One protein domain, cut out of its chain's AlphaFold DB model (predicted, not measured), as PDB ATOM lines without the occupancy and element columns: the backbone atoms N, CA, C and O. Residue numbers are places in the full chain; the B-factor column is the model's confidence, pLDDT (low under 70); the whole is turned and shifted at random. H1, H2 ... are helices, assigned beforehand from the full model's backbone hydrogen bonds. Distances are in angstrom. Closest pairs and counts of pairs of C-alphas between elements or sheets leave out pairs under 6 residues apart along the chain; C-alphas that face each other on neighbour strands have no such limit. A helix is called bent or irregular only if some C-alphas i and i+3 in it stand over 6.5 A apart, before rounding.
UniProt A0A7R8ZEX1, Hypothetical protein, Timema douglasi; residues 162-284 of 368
ATOM      1  N   LEU A 162      83.908  66.175 -15.093       88.00
ATOM      2  CA  LEU A 162      83.006  66.923 -14.217       88.00
ATOM      3  C   LEU A 162      83.194  68.437 -14.368       88.00
ATOM      4  O   LEU A 162      82.218  69.074 -14.747       88.00
ATOM      5  N   PRO A 163      84.400  69.029 -14.223       85.56
ATOM      6  CA  PRO A 163      84.562  70.484 -14.306       85.56
ATOM      7  C   PRO A 163      84.042  71.072 -15.625       85.56
ATOM      8  O   PRO A 163      83.348  72.084 -15.634       85.56
ATOM      9  N   LYS A 164      84.287  70.376 -16.742       82.12
ATOM     10  CA  LYS A 164      83.849  70.799 -18.084       82.12
ATOM     11  C   LYS A 164      82.326  70.787 -18.222       82.12
ATOM     12  O   LYS A 164      81.750  71.652 -18.881       82.12
ATOM     13  N   LEU A 165      81.670  69.809 -17.599       77.75
ATOM     14  CA  LEU A 165      80.214  69.702 -17.573       77.75
ATOM     15  C   LEU A 165      79.589  70.879 -16.803       77.75
ATOM     16  O   LEU A 165      78.584  71.436 -17.243       77.75
ATOM     17  N   LEU A 166      80.203  71.295 -15.687       77.12
ATOM     18  CA  LEU A 166      79.694  72.383 -14.836       77.12
ATOM     19  C   LEU A 166      79.720  73.745 -15.538       77.12
ATOM     20  O   LEU A 166      78.817  74.563 -15.330       77.12
ATOM     21  N   ASP A 167      80.721  73.970 -16.388       77.88
ATOM     22  CA  ASP A 167      80.926  75.234 -17.101       77.88
ATOM     23  C   ASP A 167      80.128  75.347 -18.405       77.88
ATOM     24  O   ASP A 167      80.134  76.394 -19.061       77.88
ATOM     25  N   THR A 168      79.396  74.298 -18.786       86.19
ATOM     26  CA  THR A 168      78.578  74.306 -19.999       86.19
ATOM     27  C   THR A 168      77.445  75.324 -19.854       86.19
ATOM     28  O   THR A 168      76.543  75.172 -19.028       86.19
ATOM     29  N   ARG A 169      77.495  76.399 -20.647       86.00
ATOM     30  CA  ARG A 169      76.507  77.486 -20.615       86.00
ATOM     31  C   ARG A 169      75.284  77.140 -21.457       86.00
ATOM     32  O   ARG A 169      75.408  76.541 -22.521       86.00
ATOM     33  N   ALA A 170      74.112  77.557 -20.991       87.06
ATOM     34  CA  ALA A 170      72.897  77.522 -21.791       87.06
ATOM     35  C   ALA A 170      72.813  78.748 -22.715       87.06
ATOM     36  O   ALA A 170      73.514  79.742 -22.524       87.06
ATOM     37  N   ASN A 171      71.863  78.724 -23.653       83.31
ATOM     38  CA  ASN A 171      71.528  79.885 -24.491       83.31
ATOM     39  C   ASN A 171      70.894  81.043 -23.691       83.31
ATOM     40  O   ASN A 171      70.667  82.122 -24.232       83.31
ATOM     41  N   LYS A 172      70.602  80.831 -22.399       80.06
ATOM     42  CA  LYS A 172      70.121  81.854 -21.468       80.06
ATOM     43  C   LYS A 172      71.318  82.464 -20.719       80.06
ATOM     44  O   LYS A 172      72.111  81.718 -20.136       80.06
ATOM     45  N   PRO A 173      71.465  83.802 -20.689       80.19
ATOM     46  CA  PRO A 173      72.571  84.447 -19.994       80.19
ATOM     47  C   PRO A 173      72.566  84.088 -18.506       80.19
ATOM     48  O   PRO A 173      71.512  84.020 -17.877       80.19
ATOM     49  N   ARG A 174      73.767  83.881 -17.949       80.00
ATOM     50  CA  ARG A 174      73.993  83.513 -16.537       80.00
ATOM     51  C   ARG A 174      73.301  82.212 -16.096       80.00
ATOM     52  O   ARG A 174      73.125  81.999 -14.905       80.00
ATOM     53  N   PHE A 175      72.949  81.334 -17.034       86.06
ATOM     54  CA  PHE A 175      72.390  80.016 -16.750       86.06
ATOM     55  C   PHE A 175      73.318  78.936 -17.308       86.06
ATOM     56  O   PHE A 175      73.756  79.006 -18.459       86.06
ATOM     57  N   THR A 176      73.650  77.945 -16.488       90.44
ATOM     58  CA  THR A 176      74.531  76.835 -16.881       90.44
ATOM     59  C   THR A 176      73.798  75.511 -16.791       90.44
ATOM     60  O   THR A 176      72.749  75.408 -16.156       90.44
ATOM     61  N   PHE A 177      74.374  74.480 -17.398       88.88
ATOM     62  CA  PHE A 177      73.888  73.114 -17.294       88.88
ATOM     63  C   PHE A 177      73.731  72.670 -15.832       88.88
ATOM     64  O   PHE A 177      72.733  72.046 -15.486       88.88
ATOM     65  N   LEU A 178      74.645  73.086 -14.947       91.25
ATOM     66  CA  LEU A 178      74.544  72.794 -13.518       91.25
ATOM     67  C   LEU A 178      73.283  73.389 -12.874       91.25
ATOM     68  O   LEU A 178      72.655  72.722 -12.061       91.25
ATOM     69  N   HIS A 179      72.877  74.606 -13.257       92.12
ATOM     70  CA  HIS A 179      71.647  75.216 -12.738       92.12
ATOM     71  C   HIS A 179      70.425  74.370 -13.074       92.12
ATOM     72  O   HIS A 179      69.582  74.147 -12.209       92.12
ATOM     73  N   TYR A 180      70.362  73.879 -14.313       90.62
ATOM     74  CA  TYR A 180      69.292  72.999 -14.759       90.62
ATOM     75  C   TYR A 180      69.304  71.663 -14.011       90.62
ATOM     76  O   TYR A 180      68.280  71.269 -13.468       90.62
ATOM     77  N   ILE A 181      70.461  70.998 -13.923       90.31
ATOM     78  CA  ILE A 181      70.578  69.691 -13.261       90.31
ATOM     79  C   ILE A 181      70.226  69.768 -11.777       90.31
ATOM     80  O   ILE A 181      69.519  68.900 -11.283       90.31
ATOM     81  N   VAL A 182      70.685  70.800 -11.066       91.81
ATOM     82  CA  VAL A 182      70.345  70.996  -9.650       91.81
ATOM     83  C   VAL A 182      68.844  71.219  -9.479       91.81
ATOM     84  O   VAL A 182      68.235  70.621  -8.595       91.81
ATOM     85  N   GLU A 183      68.237  72.042 -10.337       89.75
ATOM     86  CA  GLU A 183      66.797  72.297 -10.300       89.75
ATOM     87  C   GLU A 183      65.983  71.024 -10.593       89.75
ATOM     88  O   GLU A 183      65.008  70.740  -9.897       89.75
ATOM     89  N   GLU A 184      66.393  70.234 -11.585       90.38
ATOM     90  CA  GLU A 184      65.738  68.972 -11.939       90.38
ATOM     91  C   GLU A 184      65.915  67.910 -10.843       90.38
ATOM     92  O   GLU A 184      64.963  67.221 -10.477       90.38
ATOM     93  N   ALA A 185      67.106  67.828 -10.241       90.06
ATOM     94  CA  ALA A 185      67.380  66.938  -9.118       90.06
ATOM     95  C   ALA A 185      66.431  67.223  -7.943       90.06
ATOM     96  O   ALA A 185      65.778  66.303  -7.460       90.06
ATOM     97  N   GLN A 186      66.267  68.495  -7.561       87.75
ATOM     98  CA  GLN A 186      65.362  68.907  -6.477       87.75
ATOM     99  C   GLN A 186      63.880  68.631  -6.777       87.75
ATOM    100  O   GLN A 186      63.108  68.381  -5.850       87.75
ATOM    101  N   LYS A 187      63.471  68.681  -8.052       87.25
ATOM    102  CA  LYS A 187      62.103  68.342  -8.481       87.25
ATOM    103  C   LYS A 187      61.851  66.839  -8.457       87.25
ATOM    104  O   LYS A 187      60.783  66.409  -8.034       87.25
ATOM    105  N   SER A 188      62.824  66.060  -8.926       87.06
ATOM    106  CA  SER A 188      62.697  64.608  -9.066       87.06
ATOM    107  C   SER A 188      62.714  63.877  -7.722       87.06
ATOM    108  O   SER A 188      61.956  62.926  -7.537       87.06
ATOM    109  N   SER A 189      63.541  64.318  -6.769       84.31
ATOM    110  CA  SER A 189      63.604  63.733  -5.430       84.31
ATOM    111  C   SER A 189      64.138  64.732  -4.406       84.31
ATOM    112  O   SER A 189      65.141  65.409  -4.631       84.31
ATOM    113  N   LYS A 190      63.498  64.773  -3.229       76.12
ATOM    114  CA  LYS A 190      63.959  65.586  -2.091       76.12
ATOM    115  C   LYS A 190      65.317  65.121  -1.561       76.12
ATOM    116  O   LYS A 190      66.075  65.943  -1.054       76.12
ATOM    117  N   ASP A 191      65.636  63.845  -1.761       84.81
ATOM    118  CA  ASP A 191      66.862  63.231  -1.254       84.81
ATOM    119  C   ASP A 191      67.994  63.244  -2.289       84.81
ATOM    120  O   ASP A 191      69.125  62.882  -1.985       84.81
ATOM    121  N   ALA A 192      67.737  63.718  -3.517       86.44
ATOM    122  CA  ALA A 192      68.729  63.717  -4.595       86.44
ATOM    123  C   ALA A 192      70.025  64.471  -4.245       86.44
ATOM    124  O   ALA A 192      71.051  64.239  -4.878       86.44
ATOM    125  N   LEU A 193      69.979  65.381  -3.264       88.44
ATOM    126  CA  LEU A 193      71.096  66.229  -2.847       88.44
ATOM    127  C   LEU A 193      71.565  65.976  -1.399       88.44
ATOM    128  O   LEU A 193      72.386  66.748  -0.898       88.44
ATOM    129  N   THR A 194      71.104  64.917  -0.715       89.62
ATOM    130  CA  THR A 194      71.526  64.606   0.676       89.62
ATOM    131  C   THR A 194      73.012  64.276   0.784       89.62
ATOM    132  O   THR A 194      73.646  64.559   1.803       89.62
ATOM    133  N   PHE A 195      73.626  63.802  -0.303       90.00
ATOM    134  CA  PHE A 195      75.069  63.571  -0.361       90.00
ATOM    135  C   PHE A 195      75.890  64.837  -0.037       90.00
ATOM    136  O   PHE A 195      77.003  64.738   0.472       90.00
ATOM    137  N   LEU A 196      75.344  66.042  -0.266       90.31
ATOM    138  CA  LEU A 196      76.010  67.313   0.053       90.31
ATOM    139  C   LEU A 196      76.234  67.524   1.559       90.31
ATOM    140  O   LEU A 196      77.097  68.330   1.941       90.31
ATOM    141  N   THR A 197      75.428  66.863   2.393       89.44
ATOM    142  CA  THR A 197      75.565  66.844   3.854       89.44
ATOM    143  C   THR A 197      76.326  65.613   4.326       89.44
ATOM    144  O   THR A 197      77.238  65.755   5.143       89.44
ATOM    145  N   GLU A 198      76.020  64.436   3.770       92.06
ATOM    146  CA  GLU A 198      76.659  63.164   4.141       92.06
ATOM    147  C   GLU A 198      78.164  63.171   3.869       92.06
ATOM    148  O   GLU A 198      78.933  62.607   4.637       92.06
ATOM    149  N   LEU A 199      78.596  63.858   2.812       91.75
ATOM    150  CA  LEU A 199      79.990  63.927   2.377       91.75
ATOM    151  C   LEU A 199      80.626  65.297   2.669       91.75
ATOM    152  O   LEU A 199      81.541  65.738   1.972       91.75
ATOM    153  N   SER A 200      80.143  66.002   3.695       88.19
ATOM    154  CA  SER A 200      80.670  67.320   4.087       88.19
ATOM    155  C   SER A 200      82.131  67.284   4.559       88.19
ATOM    156  O   SER A 200      82.853  68.258   4.359       88.19
ATOM    157  N   TYR A 201      82.586  66.145   5.086       89.12
ATOM    158  CA  TYR A 201      83.966  65.918   5.528       89.12
ATOM    159  C   TYR A 201      84.985  65.844   4.378       89.12
ATOM    160  O   TYR A 201      86.186  65.929   4.627       89.12
ATOM    161  N   LEU A 202      84.547  65.695   3.118       89.38
ATOM    162  CA  LEU A 202      85.471  65.569   1.983       89.38
ATOM    163  C   LEU A 202      86.379  66.785   1.818       89.38
ATOM    164  O   LEU A 202      87.510  66.632   1.367       89.38
ATOM    165  N   HIS A 203      85.911  67.973   2.205       87.19
ATOM    166  CA  HIS A 203      86.733  69.179   2.184       87.19
ATOM    167  C   HIS A 203      87.980  69.041   3.069       87.19
ATOM    168  O   HIS A 203      89.067  69.467   2.682       87.19
ATOM    169  N   ASP A 204      87.832  68.418   4.235       88.38
ATOM    170  CA  ASP A 204      88.922  68.262   5.195       88.38
ATOM    171  C   ASP A 204      89.821  67.085   4.814       88.38
ATOM    172  O   ASP A 204      91.045  67.209   4.840       88.38
ATOM    173  N   VAL A 205      89.227  65.980   4.353       89.06
ATOM    174  CA  VAL A 205      89.975  64.802   3.888       89.06
ATOM    175  C   VAL A 205      90.812  65.115   2.644       89.06
ATOM    176  O   VAL A 205      91.927  64.619   2.529       89.06
ATOM    177  N   ALA A 206      90.345  65.995   1.750       89.50
ATOM    178  CA  ALA A 206      91.092  66.424   0.563       89.50
ATOM    179  C   ALA A 206      92.410  67.159   0.873       89.50
ATOM    180  O   ALA A 206      93.211  67.392  -0.029       89.50
ATOM    181  N   ARG A 207      92.622  67.577   2.126       88.12
ATOM    182  CA  ARG A 207      93.834  68.281   2.571       88.12
ATOM    183  C   ARG A 207      94.864  67.350   3.206       88.12
ATOM    184  O   ARG A 207      95.980  67.791   3.466       88.12
ATOM    185  N   LEU A 208      94.482  66.109   3.497       87.56
ATOM    186  CA  LEU A 208      95.376  65.101   4.055       87.56
ATOM    187  C   LEU A 208      96.219  64.506   2.935       87.56
ATOM    188  O   LEU A 208      95.702  64.307   1.847       87.56
ATOM    189  N   SER A 209      97.487  64.201   3.206       88.00
ATOM    190  CA  SER A 209      98.324  63.436   2.281       88.00
ATOM    191  C   SER A 209      98.350  61.980   2.719       88.00
ATOM    192  O   SER A 209      98.842  61.658   3.799       88.00
ATOM    193  N   VAL A 210      97.828  61.106   1.871       85.31
ATOM    194  CA  VAL A 210      97.894  59.657   2.016       85.31
ATOM    195  C   VAL A 210      99.340  59.187   1.984       85.31
ATOM    196  O   VAL A 210      99.746  58.409   2.840       85.31
ATOM    197  N   GLU A 211     100.131  59.694   1.038       87.25
ATOM    198  CA  GLU A 211     101.554  59.366   0.934       87.25
ATOM    199  C   GLU A 211     102.326  59.816   2.181       87.25
ATOM    200  O   GLU A 211     103.132  59.052   2.709       87.25
ATOM    201  N   GLY A 212     102.037  61.020   2.690       90.62
ATOM    202  CA  GLY A 212     102.617  61.521   3.937       90.62
ATOM    203  C   GLY A 212     102.245  60.650   5.135       90.62
ATOM    204  O   GLY A 212     103.121  60.241   5.888       90.62
ATOM    205  N   LEU A 213     100.970  60.274   5.256       89.56
ATOM    206  CA  LEU A 213     100.506  59.374   6.312       89.56
ATOM    207  C   LEU A 213     101.186  57.995   6.230       89.56
ATOM    208  O   LEU A 213     101.608  57.458   7.251       89.56
ATOM    209  N   GLU A 214     101.307  57.415   5.032       90.25
ATOM    210  CA  GLU A 214     102.006  56.139   4.828       90.25
ATOM    211  C   GLU A 214     103.501  56.239   5.187       90.25
ATOM    212  O   GLU A 214     104.073  55.271   5.696       90.25
ATOM    213  N   GLU A 215     104.150  57.376   4.921       94.00
ATOM    214  CA  GLU A 215     105.540  57.622   5.320       94.00
ATOM    215  C   GLU A 215     105.678  57.738   6.839       94.00
ATOM    216  O   GLU A 215     106.505  57.034   7.419       94.00
ATOM    217  N   ASP A 216     104.838  58.542   7.490       94.75
ATOM    218  CA  ASP A 216     104.870  58.757   8.941       94.75
ATOM    219  C   ASP A 216     104.687  57.437   9.703       94.75
ATOM    220  O   ASP A 216     105.461  57.116  10.610       94.75
ATOM    221  N   VAL A 217     103.718  56.611   9.282       96.00
ATOM    222  CA  VAL A 217     103.504  55.266   9.845       96.00
ATOM    223  C   VAL A 217     104.751  54.403   9.667       96.00
ATOM    224  O   VAL A 217     105.209  53.766  10.616       96.00
ATOM    225  N   ARG A 218     105.340  54.391   8.467       95.88
ATOM    226  CA  ARG A 218     106.518  53.566   8.161       95.88
ATOM    227  C   ARG A 218     107.734  53.971   8.991       95.88
ATOM    228  O   ARG A 218     108.462  53.096   9.465       95.88
ATOM    229  N   VAL A 219     107.965  55.273   9.151       97.25
ATOM    230  CA  VAL A 219     109.059  55.813   9.965       97.25
ATOM    231  C   VAL A 219     108.855  55.434  11.429       97.25
ATOM    232  O   VAL A 219     109.757  54.837  12.016       97.25
ATOM    233  N   LEU A 220     107.664  55.663  11.988       97.12
ATOM    234  CA  LEU A 220     107.364  55.353  13.388       97.12
ATOM    235  C   LEU A 220     107.537  53.860  13.704       97.12
ATOM    236  O   LEU A 220     108.203  53.486  14.672       97.12
ATOM    237  N   VAL A 221     106.994  52.988  12.850       96.50
ATOM    238  CA  VAL A 221     107.153  51.532  12.969       96.50
ATOM    239  C   VAL A 221     108.630  51.152  12.969       96.50
ATOM    240  O   VAL A 221     109.082  50.357  13.799       96.50
ATOM    241  N   LYS A 222     109.398  51.709  12.025       97.19
ATOM    242  CA  LYS A 222     110.826  51.434  11.892       97.19
ATOM    243  C   LYS A 222     111.581  51.855  13.150       97.19
ATOM    244  O   LYS A 222     112.405  51.078  13.625       97.19
ATOM    245  N   GLU A 223     111.302  53.031  13.697       97.19
ATOM    246  CA  GLU A 223     111.959  53.545  14.902       97.19
ATOM    247  C   GLU A 223     111.678  52.675  16.132       97.19
ATOM    248  O   GLU A 223     112.623  52.264  16.811       97.19
ATOM    249  N   ILE A 224     110.416  52.299  16.374       97.00
ATOM    250  CA  ILE A 224     110.035  51.430  17.502       97.00
ATOM    251  C   ILE A 224     110.662  50.037  17.367       97.00
ATOM    252  O   ILE A 224     111.236  49.511  18.327       97.00
ATOM    253  N   ARG A 225     110.629  49.441  16.168       95.62
ATOM    254  CA  ARG A 225     111.258  48.133  15.922       95.62
ATOM    255  C   ARG A 225     112.778  48.201  16.099       95.62
ATOM    256  O   ARG A 225     113.356  47.311  16.717       95.62
ATOM    257  N   GLN A 226     113.430  49.261  15.620       95.94
ATOM    258  CA  GLN A 226     114.871  49.460  15.807       95.94
ATOM    259  C   GLN A 226     115.251  49.669  17.276       95.94
ATOM    260  O   GLN A 226     116.273  49.141  17.715       95.94
ATOM    261  N   LEU A 227     114.448  50.413  18.039       94.69
ATOM    262  CA  LEU A 227     114.656  50.595  19.474       94.69
ATOM    263  C   LEU A 227     114.558  49.258  20.222       94.69
ATOM    264  O   LEU A 227     115.422  48.950  21.042       94.69
ATOM    265  N   ASN A 228     113.561  48.434  19.885       94.62
ATOM    266  CA  ASN A 228     113.406  47.096  20.450       94.62
ATOM    267  C   ASN A 228     114.625  46.199  20.169       94.62
ATOM    268  O   ASN A 228     115.113  45.530  21.077       94.62
ATOM    269  N   GLU A 229     115.158  46.206  18.942       93.62
ATOM    270  CA  GLU A 229     116.366  45.435  18.615       93.62
ATOM    271  C   GLU A 229     117.610  45.942  19.358       93.62
ATOM    272  O   GLU A 229     118.372  45.139  19.891       93.62
ATOM    273  N   LYS A 230     117.796  47.263  19.482       92.25
ATOM    274  CA  LYS A 230     118.911  47.833  20.260       92.25
ATOM    275  C   LYS A 230     118.855  47.418  21.730       92.25
ATOM    276  O   LYS A 230     119.880  47.061  22.299       92.25
ATOM    277  N   LEU A 231     117.662  47.417  22.328       91.44
ATOM    278  CA  LEU A 231     117.470  47.025  23.726       91.44
ATOM    279  C   LEU A 231     117.558  45.508  23.944       91.44
ATOM    280  O   LEU A 231     117.848  45.075  25.055       91.44
ATOM    281  N   LYS A 232     117.361  44.676  22.911       88.31
ATOM    282  CA  LYS A 232     117.590  43.222  23.000       88.31
ATOM    283  C   LYS A 232     119.058  42.851  23.201       88.31
ATOM    284  O   LYS A 232     119.324  41.859  23.871       88.31
ATOM    285  N   VAL A 233     119.973  43.620  22.611       89.12
ATOM    286  CA  VAL A 233     121.431  43.383  22.641       89.12
ATOM    287  C   VAL A 233     122.120  44.270  23.691       89.12
ATOM    288  O   VAL A 233     123.344  44.380  23.730       89.12
ATOM    289  N   ASP A 234     121.334  44.928  24.543       84.25
ATOM    290  CA  ASP A 234     121.835  45.830  25.570       84.25
ATOM    291  C   ASP A 234     122.724  45.100  26.591       84.25
ATOM    292  O   ASP A 234     122.363  44.058  27.138       84.25
ATOM    293  N   GLN A 235     123.887  45.690  26.864       80.19
ATOM    294  CA  GLN A 235     124.865  45.191  27.832       80.19
ATOM    295  C   GLN A 235     124.714  45.858  29.208       80.19
ATOM    296  O   GLN A 235     125.391  45.464  30.155       80.19
ATOM    297  N   HIS A 236     123.872  46.885  29.329       87.38
ATOM    298  CA  HIS A 236     123.732  47.705  30.535       87.38
ATOM    299  C   HIS A 236     122.530  47.309  31.406       87.38
ATOM    300  O   HIS A 236     122.336  47.883  32.475       87.38
ATOM    301  N   GLY A 237     121.736  46.320  30.985       86.50
ATOM    302  CA  GLY A 237     120.598  45.798  31.745       86.50
ATOM    303  C   GLY A 237     119.418  46.770  31.847       86.50
ATOM    304  O   GLY A 237     118.604  46.648  32.760       86.50
ATOM    305  N   ILE A 238     119.301  47.739  30.934       90.81
ATOM    306  CA  ILE A 238     118.257  48.773  30.967       90.81
ATOM    307  C   ILE A 238     116.921  48.290  30.396       90.81
ATOM    308  O   ILE A 238     115.880  48.845  30.743       90.81
ATOM    309  N   ARG A 239     116.916  47.229  29.580       90.56
ATOM    310  CA  ARG A 239     115.710  46.698  28.917       90.56
ATOM    311  C   ARG A 239     114.489  46.494  29.836       90.56
ATOM    312  O   ARG A 239     113.409  46.906  29.412       90.56
ATOM    313  N   PRO A 240     114.599  45.918  31.052       93.19
ATOM    314  CA  PRO A 240     113.438  45.692  31.919       93.19
ATOM    315  C   PRO A 240     112.679  46.976  32.279       93.19
ATOM    316  O   PRO A 240     111.466  46.934  32.443       93.19
ATOM    317  N   HIS A 241     113.361  48.127  32.327       93.00
ATOM    318  CA  HIS A 241     112.744  49.423  32.636       93.00
ATOM    319  C   HIS A 241     111.808  49.920  31.525       93.00
ATOM    320  O   HIS A 241     110.912  50.714  31.789       93.00
ATOM    321  N   PHE A 242     112.011  49.457  30.288       93.31
ATOM    322  CA  PHE A 242     111.230  49.862  29.116       93.31
ATOM    323  C   PHE A 242     110.351  48.734  28.573       93.31
ATOM    324  O   PHE A 242     109.729  48.901  27.527       93.31
ATOM    325  N   GLN A 243     110.309  47.578  29.240       92.12
ATOM    326  CA  GLN A 243     109.657  46.389  28.698       92.12
ATOM    327  C   GLN A 243     108.153  46.596  28.484       92.12
ATOM    328  O   GLN A 243     107.665  46.333  27.389       92.12
ATOM    329  N   GLU A 244     107.446  47.128  29.481       94.81
ATOM    330  CA  GLU A 244     106.005  47.401  29.388       94.81
ATOM    331  C   GLU A 244     105.689  48.389  28.254       94.81
ATOM    332  O   GLU A 244     104.808  48.142  27.429       94.81
ATOM    333  N   PHE A 245     106.476  49.466  28.150       95.94
ATOM    334  CA  PHE A 245     106.366  50.432  27.058       95.94
ATOM    335  C   PHE A 245     106.586  49.778  25.689       95.94
ATOM    336  O   PHE A 245     105.792  49.995  24.779       95.94
ATOM    337  N   LEU A 246     107.644  48.978  25.525       95.00
ATOM    338  CA  LEU A 246     107.957  48.336  24.247       95.00
ATOM    339  C   LEU A 246     106.879  47.338  23.831       95.00
ATOM    340  O   LEU A 246     106.540  47.278  22.654       95.00
ATOM    341  N   GLU A 247     106.345  46.555  24.767       94.56
ATOM    342  CA  GLU A 247     105.265  45.607  24.488       94.56
ATOM    343  C   GLU A 247     103.993  46.329  24.022       94.56
ATOM    344  O   GLU A 247     103.379  45.906  23.038       94.56
ATOM    345  N   ALA A 248     103.632  47.445  24.667       97.50
ATOM    346  CA  ALA A 248     102.514  48.287  24.246       97.50
ATOM    347  C   ALA A 248     102.774  48.941  22.877       97.50
ATOM    348  O   ALA A 248     101.982  48.767  21.950       97.50
ATOM    349  N   ALA A 249     103.919  49.607  22.711       97.00
ATOM    350  CA  ALA A 249     104.277  50.314  21.487       97.00
ATOM    351  C   ALA A 249     104.378  49.373  20.278       97.00
ATOM    352  O   ALA A 249     103.896  49.710  19.202       97.00
ATOM    353  N   LEU A 250     104.958  48.175  20.438       96.88
ATOM    354  CA  LEU A 250     105.032  47.172  19.367       96.88
ATOM    355  C   LEU A 250     103.645  46.689  18.928       96.88
ATOM    356  O   LEU A 250     103.451  46.423  17.743       96.88
ATOM    357  N   ARG A 251     102.686  46.585  19.856       97.62
ATOM    358  CA  ARG A 251     101.284  46.286  19.529       97.62
ATOM    359  C   ARG A 251     100.642  47.425  18.748       97.62
ATOM    360  O   ARG A 251     100.046  47.180  17.705       97.62
ATOM    361  N   GLU A 252     100.792  48.655  19.233       97.44
ATOM    362  CA  GLU A 252     100.190  49.833  18.609       97.44
ATOM    363  C   GLU A 252     100.716  50.064  17.190       97.44
ATOM    364  O   GLU A 252      99.923  50.311  16.282       97.44
ATOM    365  N   VAL A 253     102.028  49.926  16.958       97.06
ATOM    366  CA  VAL A 253     102.592  50.090  15.608       97.06
ATOM    367  C   VAL A 253     102.186  48.958  14.660       97.06
ATOM    368  O   VAL A 253     101.973  49.222  13.480       97.06
ATOM    369  N   ASP A 254     102.009  47.725  15.150       96.56
ATOM    370  CA  ASP A 254     101.495  46.604  14.344       96.56
ATOM    371  C   ASP A 254     100.030  46.837  13.932       96.56
ATOM    372  O   ASP A 254      99.639  46.592  12.788       96.56
ATOM    373  N   ASP A 255      99.208  47.376  14.836       96.88
ATOM    374  CA  ASP A 255      97.829  47.757  14.524       96.88
ATOM    375  C   ASP A 255      97.757  48.973  13.588       96.88
ATOM    376  O   ASP A 255      96.914  49.007  12.683       96.88
ATOM    377  N   LEU A 256      98.677  49.929  13.731       95.69
ATOM    378  CA  LEU A 256      98.803  51.078  12.839       95.69
ATOM    379  C   LEU A 256      99.191  50.659  11.411       95.69
ATOM    380  O   LEU A 256      98.583  51.142  10.454       95.69
ATOM    381  N   GLU A 257     100.122  49.709  11.244       94.94
ATOM    382  CA  GLU A 257     100.460  49.128   9.932       94.94
ATOM    383  C   GLU A 257      99.247  48.456   9.278       94.94
ATOM    384  O   GLU A 257      98.973  48.670   8.092       94.94
ATOM    385  N   LYS A 258      98.474  47.676  10.048       95.69
ATOM    386  CA  LYS A 258      97.241  47.040   9.549       95.69
ATOM    387  C   LYS A 258      96.205  48.075   9.123       95.69
ATOM    388  O   LYS A 258      95.526  47.875   8.114       95.69
ATOM    389  N   LEU A 259      96.046  49.159   9.885       95.44
ATOM    390  CA  LEU A 259      95.133  50.244   9.533       95.44
ATOM    391  C   LEU A 259      95.576  50.926   8.240       95.44
ATOM    392  O   LEU A 259      94.761  51.020   7.326       95.44
ATOM    393  N   ALA A 260      96.852  51.304   8.117       92.25
ATOM    394  CA  ALA A 260      97.404  51.905   6.902       92.25
ATOM    395  C   ALA A 260      97.173  51.016   5.665       92.25
ATOM    396  O   ALA A 260      96.687  51.489   4.635       92.25
ATOM    397  N   ALA A 261      97.403  49.704   5.789       92.31
ATOM    398  CA  ALA A 261      97.140  48.743   4.719       92.31
ATOM    399  C   ALA A 261      95.654  48.690   4.309       92.31
ATOM    400  O   ALA A 261      95.345  48.651   3.115       92.31
ATOM    401  N   LYS A 262      94.719  48.741   5.270       94.75
ATOM    402  CA  LYS A 262      93.272  48.798   4.984       94.75
ATOM    403  C   LYS A 262      92.879  50.077   4.252       94.75
ATOM    404  O   LYS A 262      92.012  50.037   3.371       94.75
ATOM    405  N   VAL A 263      93.488  51.211   4.606       91.69
ATOM    406  CA  VAL A 263      93.200  52.458   3.894       91.69
ATOM    407  C   VAL A 263      93.703  52.365   2.446       91.69
ATOM    408  O   VAL A 263      92.946  52.676   1.524       91.69
ATOM    409  N   ARG A 264      94.883  51.765   2.225       89.62
ATOM    410  CA  ARG A 264      95.422  51.462   0.886       89.62
ATOM    411  C   ARG A 264      94.528  50.584   0.029       89.62
ATOM    412  O   ARG A 264      94.293  50.880  -1.148       89.62
ATOM    413  N   GLU A 265      93.997  49.520   0.611       92.06
ATOM    414  CA  GLU A 265      93.036  48.661  -0.074       92.06
ATOM    415  C   GLU A 265      91.775  49.445  -0.471       92.06
ATOM    416  O   GLU A 265      91.300  49.349  -1.608       92.06
ATOM    417  N   SER A 266      91.265  50.278   0.437       92.06
ATOM    418  CA  SER A 266      90.069  51.093   0.205       92.06
ATOM    419  C   SER A 266      90.273  52.103  -0.930       92.06
ATOM    420  O   SER A 266      89.396  52.230  -1.787       92.06
ATOM    421  N   TRP A 267      91.438  52.756  -1.015       89.12
ATOM    422  CA  TRP A 267      91.768  53.655  -2.131       89.12
ATOM    423  C   TRP A 267      91.864  52.919  -3.464       89.12
ATOM    424  O   TRP A 267      91.330  53.388  -4.469       89.12
ATOM    425  N   THR A 268      92.478  51.734  -3.472       88.88
ATOM    426  CA  THR A 268      92.576  50.900  -4.679       88.88
ATOM    427  C   THR A 268      91.185  50.522  -5.185       88.88
ATOM    428  O   THR A 268      90.887  50.642  -6.375       88.88
ATOM    429  N   ARG A 269      90.292  50.122  -4.274       92.31
ATOM    430  CA  ARG A 269      88.893  49.823  -4.602       92.31
ATOM    431  C   ARG A 269      88.148  51.052  -5.117       92.31
ATOM    432  O   ARG A 269      87.365  50.919  -6.056       92.31
ATOM    433  N   LEU A 270      88.397  52.231  -4.549       91.38
ATOM    434  CA  LEU A 270      87.786  53.486  -4.990       91.38
ATOM    435  C   LEU A 270      88.225  53.865  -6.413       91.38
ATOM    436  O   LEU A 270      87.382  54.214  -7.238       91.38
ATOM    437  N   ALA A 271      89.517  53.729  -6.723       89.31
ATOM    438  CA  ALA A 271      90.051  53.959  -8.065       89.31
ATOM    439  C   ALA A 271      89.368  53.052  -9.099       89.31
ATOM    440  O   ALA A 271      88.888  53.522 -10.131       89.31
ATOM    441  N   LEU A 272      89.250  51.757  -8.783       86.75
ATOM    442  CA  LEU A 272      88.572  50.786  -9.642       86.75
ATOM    443  C   LEU A 272      87.082  51.100  -9.805       86.75
ATOM    444  O   LEU A 272      86.560  51.002 -10.914       86.75
ATOM    445  N   HIS A 273      86.407  51.515  -8.731       88.38
ATOM    446  CA  HIS A 273      84.993  51.883  -8.767       88.38
ATOM    447  C   HIS A 273      84.724  53.044  -9.736       88.38
ATOM    448  O   HIS A 273      83.784  52.984 -10.526       88.38
ATOM    449  N   PHE A 274      85.593  54.058  -9.748       88.94
ATOM    450  CA  PHE A 274      85.504  55.185 -10.684       88.94
ATOM    451  C   PHE A 274      86.165  54.932 -12.046       88.94
ATOM    452  O   PHE A 274      86.242  55.843 -12.871       88.94
ATOM    453  N   CYS A 275      86.603  53.697 -12.318       86.88
ATOM    454  CA  CYS A 275      87.274  53.314 -13.563       86.88
ATOM    455  C   CYS A 275      88.549  54.141 -13.852       86.88
ATOM    456  O   CYS A 275      88.871  54.436 -15.012       86.88
ATOM    457  N   GLU A 276      89.272  54.516 -12.798       87.81
ATOM    458  CA  GLU A 276      90.569  55.189 -12.848       87.81
ATOM    459  C   GLU A 276      91.722  54.177 -12.698       87.81
ATOM    460  O   GLU A 276      91.526  53.027 -12.307       87.81
ATOM    461  N   ASP A 277      92.938  54.587 -13.069       86.00
ATOM    462  CA  ASP A 277      94.145  53.754 -12.958       86.00
ATOM    463  C   ASP A 277      94.648  53.759 -11.502       86.00
ATOM    464  O   ASP A 277      95.088  54.819 -11.050       86.00
ATOM    465  N   PRO A 278      94.641  52.626 -10.767       88.88
ATOM    466  CA  PRO A 278      95.039  52.599  -9.358       88.88
ATOM    467  C   PRO A 278      96.475  53.062  -9.098       88.88
ATOM    468  O   PRO A 278      96.771  53.514  -8.001       88.88
ATOM    469  N   LEU A 279      97.366  52.975 -10.094       87.69
ATOM    470  CA  LEU A 279      98.760  53.412  -9.959       87.69
ATOM    471  C   LEU A 279      98.941  54.925 -10.134       87.69
ATOM    472  O   LEU A 279     100.008  55.451  -9.836       87.69
ATOM    473  N   LYS A 280      97.935  55.614 -10.678       88.62
ATOM    474  CA  LYS A 280      97.961  57.065 -10.934       88.62
ATOM    475  C   LYS A 280      96.889  57.819 -10.162       88.62
ATOM    476  O   LYS A 280      96.803  59.036 -10.275       88.62
ATOM    477  N   PHE A 281      96.022  57.095  -9.471       88.31
ATOM    478  CA  PHE A 281      94.903  57.669  -8.762       88.31
ATOM    479  C   PHE A 281      95.397  58.322  -7.475       88.31
ATOM    480  O   PHE A 281      95.904  57.635  -6.594       88.31
ATOM    481  N   GLN A 282      95.220  59.638  -7.377       89.56
ATOM    482  CA  GLN A 282      95.499  60.409  -6.171       89.56
ATOM    483  C   GLN A 282      94.178  60.684  -5.433       89.56
ATOM    484  O   GLN A 282      93.330  61.426  -5.948       89.56
ATOM    485  N   PRO A 283      93.943  60.062  -4.259       88.56
ATOM    486  CA  PRO A 283      92.700  60.229  -3.509       88.56
ATOM    487  C   PRO A 283      92.408  61.685  -3.138       88.56
ATOM    488  O   PRO A 283      91.258  62.110  -3.185       88.56
ATOM    489  N   GLU A 284      93.437  62.465  -2.824       90.00
ATOM    490  CA  GLU A 284      93.352  63.876  -2.452       90.00
ATOM    491  C   GLU A 284      92.790  64.719  -3.592       90.00
ATOM    492  O   GLU A 284      91.888  65.532  -3.385       90.00
TER     493      GLU A 284
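This is residues 162 to 284 of the 368 residues of the protein "Hypothetical protein" of Timema douglasi (UniProt A0A7R8ZEX1). A long helical hairpin, H6 beside H5, makes one end of a rod; the short helices H4 and H3 trail from it to a small far head, where H2 meets H1. The printed part has 123 residues with six named helices, H1 to H6, and no named strand: all helix. It is extended, with a radius of gyration of the C-alphas of 24.4 A and spans of 82 by 29 by 24 A.

H6, residues 239 to 273, touches H5, residues 210 to 232, closest at the C-alphas of Val 253 and Val 221, 5.5 A. This hairpin runs opposite ways at a shallow tilt of 25 degrees. H6 has a kink of 39 degrees near residue 246 and is irregular: C-alphas 241 and 244 are 7.7 A apart. H4, residues 202 to 205, and H3, residues 195 to 198, touch no helix. H2, residues 177 to 188, touches H1, residues 162 to 166, with residues 177 to 178 alone; the closest C-alphas, Leu 178 and Leu 166, are 5.3 A apart. O i to N i+4 pairs are within hydrogen-bond range throughout H1, H2 and H5 and in 29 of 31 in H6; H3 and H4 are too short.

H6 spans 48.9 A, from C-alpha 239 at (115.710, 46.698, 28.917) to C-alpha 273 at (84.993, 51.883, -8.767); H5 spans 33.1 A.

The C-alphas farthest apart, Asn 171 and His 236, are 82.4 A apart. The printed part has no cut, no link is long, and no printed residue is under 70 in pLDDT.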